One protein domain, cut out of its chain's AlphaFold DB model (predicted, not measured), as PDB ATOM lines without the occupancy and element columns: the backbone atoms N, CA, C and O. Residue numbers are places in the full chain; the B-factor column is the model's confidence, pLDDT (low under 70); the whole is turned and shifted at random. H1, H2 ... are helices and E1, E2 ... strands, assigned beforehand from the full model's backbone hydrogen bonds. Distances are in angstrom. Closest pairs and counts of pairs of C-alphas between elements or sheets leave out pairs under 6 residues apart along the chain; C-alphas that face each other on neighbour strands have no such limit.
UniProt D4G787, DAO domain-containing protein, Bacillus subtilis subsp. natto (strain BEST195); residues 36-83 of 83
ATOM      1  N   THR A  36      -0.758 -13.734 -44.220       95.62
ATOM      2  CA  THR A  36      -1.555 -14.968 -44.341       95.62
ATOM      3  C   THR A  36      -1.580 -15.730 -43.015       95.62
ATOM      4  O   THR A  36      -0.535 -15.994 -42.424       95.62
ATOM      5  N   ILE A  37      -2.766 -16.144 -42.564       94.44
ATOM      6  CA  ILE A  37      -2.974 -16.960 -41.358       94.44
ATOM      7  C   ILE A  37      -3.576 -18.304 -41.765       94.44
ATOM      8  O   ILE A  37      -4.613 -18.351 -42.425       94.44
ATOM      9  N   ILE A  38      -2.965 -19.405 -41.326       93.06
ATOM     10  CA  ILE A  38      -3.453 -20.765 -41.578       93.06
ATOM     11  C   ILE A  38      -4.100 -21.310 -40.298       93.06
ATOM     12  O   ILE A  38      -3.426 -21.511 -39.292       93.06
ATOM     13  N   GLY A  39      -5.410 -21.569 -40.345       87.25
ATOM     14  CA  GLY A  39      -6.188 -22.195 -39.273       87.25
ATOM     15  C   GLY A  39      -7.267 -21.295 -38.659       87.25
ATOM     16  O   GLY A  39      -7.045 -20.636 -37.649       87.25
ATOM     17  N   GLY A  40      -8.491 -21.347 -39.195       86.50
ATOM     18  CA  GLY A  40      -9.681 -20.662 -38.650       86.50
ATOM     19  C   GLY A  40     -10.283 -21.298 -37.386       86.50
ATOM     20  O   GLY A  40     -11.488 -21.550 -37.330       86.50
ATOM     21  N   GLY A  41      -9.445 -21.620 -36.399       86.62
ATOM     22  CA  GLY A  41      -9.870 -21.831 -35.011       86.62
ATOM     23  C   GLY A  41     -10.002 -20.494 -34.270       86.62
ATOM     24  O   GLY A  41      -9.690 -19.449 -34.839       86.62
ATOM     25  N   ILE A  42     -10.417 -20.519 -32.998       87.00
ATOM     26  CA  ILE A  42     -10.624 -19.290 -32.205       87.00
ATOM     27  C   ILE A  42      -9.380 -18.388 -32.204       87.00
ATOM     28  O   ILE A  42      -9.481 -17.215 -32.549       87.00
ATOM     29  N   THR A  43      -8.195 -18.961 -31.969       90.69
ATOM     30  CA  THR A  43      -6.912 -18.245 -31.989       90.69
ATOM     31  C   THR A  43      -6.666 -17.536 -33.321       90.69
ATOM     32  O   THR A  43      -6.394 -16.342 -33.324       90.69
ATOM     33  N   GLY A  44      -6.821 -18.230 -34.455       92.56
ATOM     34  CA  GLY A  44      -6.570 -17.651 -35.780       92.56
ATOM     35  C   GLY A  44      -7.543 -16.527 -36.149       92.56
ATOM     36  O   GLY A  44      -7.137 -15.548 -36.767       92.56
ATOM     37  N   ILE A  45      -8.805 -16.622 -35.719       91.00
ATOM     38  CA  ILE A  45      -9.818 -15.571 -35.924       91.00
ATOM     39  C   ILE A  45      -9.495 -14.343 -35.077       91.00
ATOM     40  O   ILE A  45      -9.504 -13.230 -35.596       91.00
ATOM     41  N   THR A  46      -9.181 -14.532 -33.791       93.25
ATOM     42  CA  THR A  46      -8.793 -13.432 -32.900       93.25
ATOM     43  C   THR A  46      -7.529 -12.739 -33.410       93.25
ATOM     44  O   THR A  46      -7.491 -11.511 -33.452       93.25
ATOM     45  N   THR A  47      -6.532 -13.496 -33.882       95.50
ATOM     46  CA  THR A  47      -5.329 -12.942 -34.520       95.50
ATOM     47  C   THR A  47      -5.667 -12.159 -35.793       95.50
ATOM     48  O   THR A  47      -5.185 -11.039 -35.947       95.50
ATOM     49  N   ALA A  48      -6.522 -12.689 -36.675       94.94
ATOM     50  CA  ALA A  48      -6.934 -11.994 -37.898       94.94
ATOM     51  C   ALA A  48      -7.651 -10.668 -37.599       94.94
ATOM     52  O   ALA A  48      -7.282  -9.629 -38.141       94.94
ATOM     53  N   TYR A  49      -8.625 -10.694 -36.686       93.94
ATOM     54  CA  TYR A  49      -9.384  -9.522 -36.246       93.94
ATOM     55  C   TYR A  49      -8.477  -8.421 -35.679       93.94
ATOM     56  O   TYR A  49      -8.583  -7.255 -36.062       93.94
ATOM     57  N   GLU A  50      -7.543  -8.790 -34.800       97.25
ATOM     58  CA  GLU A  50      -6.614  -7.843 -34.184       97.25
ATOM     59  C   GLU A  50      -5.594  -7.265 -35.178       97.25
ATOM     60  O   GLU A  50      -5.223  -6.096 -35.059       97.25
ATOM     61  N   LEU A  51      -5.164  -8.030 -36.184       95.00
ATOM     62  CA  LEU A  51      -4.280  -7.528 -37.241       95.00
ATOM     63  C   LEU A  51      -5.017  -6.621 -38.237       95.00
ATOM     64  O   LEU A  51      -4.504  -5.557 -38.575       95.00
ATOM     65  N   THR A  52      -6.246  -6.955 -38.639       93.88
ATOM     66  CA  THR A  52      -7.058  -6.063 -39.484       93.88
ATOM     67  C   THR A  52      -7.354  -4.733 -38.791       93.88
ATOM     68  O   THR A  52      -7.229  -3.687 -39.419       93.88
ATOM     69  N   LYS A  53      -7.638  -4.733 -37.480       94.06
ATOM     70  CA  LYS A  53      -7.784  -3.496 -36.685       94.06
ATOM     71  C   LYS A  53      -6.526  -2.623 -36.620       94.06
ATOM     72  O   LYS A  53      -6.624  -1.462 -36.242       94.06
ATOM     73  N   ARG A  54      -5.355  -3.176 -36.944       95.50
ATOM     74  CA  ARG A  54      -4.077  -2.453 -37.046       95.50
ATOM     75  C   ARG A  54      -3.766  -2.008 -38.483       95.50
ATOM     76  O   ARG A  54      -2.666  -1.528 -38.726       95.50
ATOM     77  N   GLY A  55      -4.709  -2.166 -39.417       92.25
ATOM     78  CA  GLY A  55      -4.559  -1.738 -40.808       92.25
ATOM     79  C   GLY A  55      -3.852  -2.741 -41.722       92.25
ATOM     80  O   GLY A  55      -3.439  -2.357 -42.806       92.25
ATOM     81  N   PHE A  56      -3.706  -4.015 -41.339       95.31
ATOM     82  CA  PHE A  56      -3.130  -5.034 -42.231       95.31
ATOM     83  C   PHE A  56      -4.188  -5.677 -43.139       95.31
ATOM     84  O   PHE A  56      -5.301  -5.998 -42.704       95.31
ATOM     85  N   ARG A  57      -3.831  -5.935 -44.403       92.31
ATOM     86  CA  ARG A  57      -4.579  -6.824 -45.302       92.31
ATOM     87  C   ARG A  57      -4.280  -8.254 -44.870       92.31
ATOM     88  O   ARG A  57      -3.184  -8.762 -45.102       92.31
ATOM     89  N   VAL A  58      -5.249  -8.889 -44.217       94.06
ATOM     90  CA  VAL A  58      -5.108 -10.243 -43.670       94.06
ATOM     91  C   VAL A  58      -5.920 -11.233 -44.491       94.06
ATOM     92  O   VAL A  58      -7.090 -10.987 -44.787       94.06
ATOM     93  N   VAL A  59      -5.314 -12.376 -44.802       93.81
ATOM     94  CA  VAL A  59      -5.980 -13.532 -45.409       93.81
ATOM     95  C   VAL A  59      -5.997 -14.677 -44.404       93.81
ATOM     96  O   VAL A  59      -4.968 -15.283 -44.113       93.81
ATOM     97  N   LEU A  60      -7.179 -14.983 -43.864       91.88
ATOM     98  CA  LEU A  60      -7.387 -16.167 -43.031       91.88
ATOM     99  C   LEU A  60      -7.819 -17.343 -43.912       91.88
ATOM    100  O   LEU A  60      -8.874 -17.296 -44.545       91.88
ATOM    101  N   ILE A  61      -7.019 -18.407 -43.904       89.38
ATOM    102  CA  ILE A  61      -7.272 -19.663 -44.608       89.38
ATOM    103  C   ILE A  61      -7.645 -20.724 -43.575       89.38
ATOM    104  O   ILE A  61      -6.847 -21.075 -42.705       89.38
ATOM    105  N   LYS A  62      -8.839 -21.308 -43.688       84.25
ATOM    106  CA  LYS A  62      -9.157 -22.588 -43.038       84.25
ATOM    107  C   LYS A  62      -9.568 -23.590 -44.096       84.25
ATOM    108  O   LYS A  62     -10.348 -23.269 -44.982       84.25
ATOM    109  N   ALA A  63      -9.130 -24.830 -43.931       70.69
ATOM    110  CA  ALA A  63      -9.681 -25.968 -44.641       70.69
ATOM    111  C   ALA A  63     -11.030 -26.457 -44.050       70.69
ATOM    112  O   ALA A  63     -11.201 -27.656 -43.911       70.69
ATOM    113  N   ASN A  64     -11.977 -25.582 -43.674       70.31
ATOM    114  CA  ASN A  64     -13.450 -25.766 -43.757       70.31
ATOM    115  C   ASN A  64     -14.139 -24.428 -43.396       70.31
ATOM    116  O   ASN A  64     -13.476 -23.397 -43.307       70.31
ATOM    117  N   GLN A  65     -15.441 -24.454 -43.089       62.91
ATOM    118  CA  GLN A  65     -16.100 -23.435 -42.272       62.91
ATOM    119  C   GLN A  65     -15.277 -23.117 -41.017       62.91
ATOM    120  O   GLN A  65     -14.854 -24.005 -40.265       62.91
ATOM    121  N   VAL A  66     -15.079 -21.822 -40.797       62.72
ATOM    122  CA  VAL A  66     -14.462 -21.242 -39.604       62.72
ATOM    123  C   VAL A  66     -15.155 -21.795 -38.341       62.72
ATOM    124  O   VAL A  66     -16.368 -21.978 -38.327       62.72
ATOM    125  N   LEU A  67     -14.381 -22.145 -37.304       64.50
ATOM    126  CA  LEU A  67     -14.836 -22.805 -36.058       64.50
ATOM    127  C   LEU A  67     -15.514 -24.201 -36.177       64.50
ATOM    128  O   LEU A  67     -15.961 -24.727 -35.155       64.50
ATOM    129  N   LYS A  68     -15.525 -24.861 -37.348       65.56
ATOM    130  CA  LYS A  68     -16.027 -26.249 -37.530       65.56
ATOM    131  C   LYS A  68     -14.952 -27.230 -38.033       65.56
ATOM    132  O   LYS A  68     -13.897 -26.817 -38.489       65.56
ATOM    133  N   GLU A  69     -15.238 -28.527 -37.996       61.88
ATOM    134  CA  GLU A  69     -14.418 -29.641 -38.523       61.88
ATOM    135  C   GLU A  69     -15.334 -30.534 -39.394       61.88
ATOM    136  O   GLU A  69     -16.501 -30.649 -39.013       61.88
ATOM    137  N   PRO A  70     -14.907 -31.250 -40.461       57.59
ATOM    138  CA  PRO A  70     -13.951 -30.992 -41.567       57.59
ATOM    139  C   PRO A  70     -14.701 -30.922 -42.952       57.59
ATOM    140  O   PRO A  70     -15.914 -31.098 -42.977       57.59
ATOM    141  N   LEU A  71     -14.163 -30.664 -44.162       36.59
ATOM    142  CA  LEU A  71     -12.837 -30.269 -44.680       36.59
ATOM    143  C   LEU A  71     -13.014 -29.500 -46.041       36.59
ATOM    144  O   LEU A  71     -13.474 -30.110 -47.005       36.59
ATOM    145  N   ARG A  72     -12.695 -28.190 -46.162       37.53
ATOM    146  CA  ARG A  72     -12.740 -27.375 -47.421       37.53
ATOM    147  C   ARG A  72     -12.061 -25.984 -47.328       37.53
ATOM    148  O   ARG A  72     -12.419 -25.213 -46.454       37.53
ATOM    149  N   ILE A  73     -11.136 -25.593 -48.212       39.44
ATOM    150  CA  ILE A  73     -10.505 -24.244 -48.146       39.44
ATOM    151  C   ILE A  73     -11.556 -23.122 -48.272       39.44
ATOM    152  O   ILE A  73     -12.430 -23.214 -49.134       39.44
ATOM    153  N   GLN A  74     -11.462 -22.079 -47.437       45.34
ATOM    154  CA  GLN A  74     -12.268 -20.850 -47.507       45.34
ATOM    155  C   GLN A  74     -11.420 -19.579 -47.312       45.34
ATOM    156  O   GLN A  74     -10.463 -19.602 -46.535       45.34
ATOM    157  N   LEU A  75     -11.795 -18.484 -47.989       48.78
ATOM    158  CA  LEU A  75     -11.143 -17.168 -47.937       48.78
ATOM    159  C   LEU A  75     -12.032 -16.117 -47.256       48.78
ATOM    160  O   LEU A  75     -13.138 -15.847 -47.721       48.78
ATOM    161  N   LEU A  76     -11.501 -15.434 -46.240       55.03
ATOM    162  CA  LEU A  76     -12.120 -14.248 -45.639       55.03
ATOM    163  C   LEU A  76     -11.279 -12.992 -45.926       55.03
ATOM    164  O   LEU A  76     -10.270 -12.763 -45.264       55.03
ATOM    165  N   LYS A  77     -11.709 -12.172 -46.900       52.50
ATOM    166  CA  LYS A  77     -11.189 -10.808 -47.123       52.50
ATOM    167  C   LYS A  77     -11.875  -9.869 -46.113       52.50
ATOM    168  O   LYS A  77     -13.061  -9.579 -46.259       52.50
ATOM    169  N   LEU A  78     -11.164  -9.439 -45.066       59.81
ATOM    170  CA  LEU A  78     -11.693  -8.491 -44.073       59.81
ATOM    171  C   LEU A  78     -11.602  -7.038 -44.585       59.81
ATOM    172  O   LEU A  78     -10.632  -6.704 -45.270       59.81
ATOM    173  N   PRO A  79     -12.578  -6.162 -44.269       52.78
ATOM    174  CA  PRO A  79     -12.552  -4.771 -44.705       52.78
ATOM    175  C   PRO A  79     -11.383  -4.016 -44.069       52.78
ATOM    176  O   PRO A  79     -11.106  -4.143 -42.877       52.78
ATOM    177  N   HIS A  80     -10.716  -3.200 -44.878       50.69
ATOM    178  CA  HIS A  80      -9.627  -2.340 -44.442       50.69
ATOM    179  C   HIS A  80     -10.207  -1.097 -43.753       50.69
ATOM    180  O   HIS A  80     -11.011  -0.383 -44.354       50.69
ATOM    181  N   SER A  81      -9.819  -0.817 -42.506       50.53
ATOM    182  CA  SER A  81     -10.170   0.453 -41.867       50.53
ATOM    183  C   SER A  81      -9.270   1.559 -42.416       50.53
ATOM    184  O   SER A  81      -8.118   1.676 -42.005       50.53
ATOM    185  N   MET A  82      -9.796   2.374 -43.331       44.94
ATOM    186  CA  MET A  82      -9.184   3.663 -43.645       44.94
ATOM    187  C   MET A  82      -9.378   4.607 -42.453       44.94
ATOM    188  O   MET A  82     -10.481   5.104 -42.226       44.94
ATOM    189  N   THR A  83      -8.298   4.821 -41.707       52.53
ATOM    190  CA  THR A  83      -8.046   6.034 -40.913       52.53
ATOM    191  C   THR A  83      -7.038   6.890 -41.656       52.53
ATOM    192  O   THR A  83      -6.009   6.292 -42.044       52.53
TER     193      THR A  83
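What this domain is: This is residues 36 to 83 of the 83 residues of the protein "DAO domain-containing protein" of Bacillus subtilis subsp. natto (strain BEST195) (UniProt D4G787). One helix, H1, covers one face of a small three-stranded sheet in two layers, while the loop 63 to 73 and the tail 78 to 83 lengthen it at opposite ends. The 48 printed residues, under half in named elements, run E1, H1, E2, E3, class mixed; the mixed sheet's order is E1, E2, E3. It is compact, radius of gyration of the C-alphas 10.8 A, spanning 37 by 16 by 13 A.

Where its parts are: Find C-alpha 36 at (-1.555, -14.968, -44.341), where E1, residues 36 to 38, begins its 6.7 A. Next come H1, residues 42 to 52, 15.5 A; E2, residues 58 to 62, 13.0 A; and E3, residues 74 to 77, 10.1 A, ending at (-11.189, -10.808, -47.123).

How they stand to each other: E1 and E2 are parallel, N 37 to O 59 being 2.8 A. Hairpin E2 and E3 is antiparallel, N 74 to O 62 being 2.9 A. H1 is on the sheet, height 9.0 A, along E2 at 11 degrees on the local plane; their closest C-alphas, Thr 52 and Val 58, are 6.2 A apart. E1, H1, E2 form a strand-helix-strand unit, parallel neighbours joined through a helix, its crossover right-handed. In H1 every O i to N i+4 pair is within hydrogen-bond range.

The domain as a whole: The farthest C-alphas, Pro 70 and Thr 83, are 37.5 A apart. The printed part has no cut; E2 to E3 is a long link. Residues 65 to 83 have pLDDT under 70.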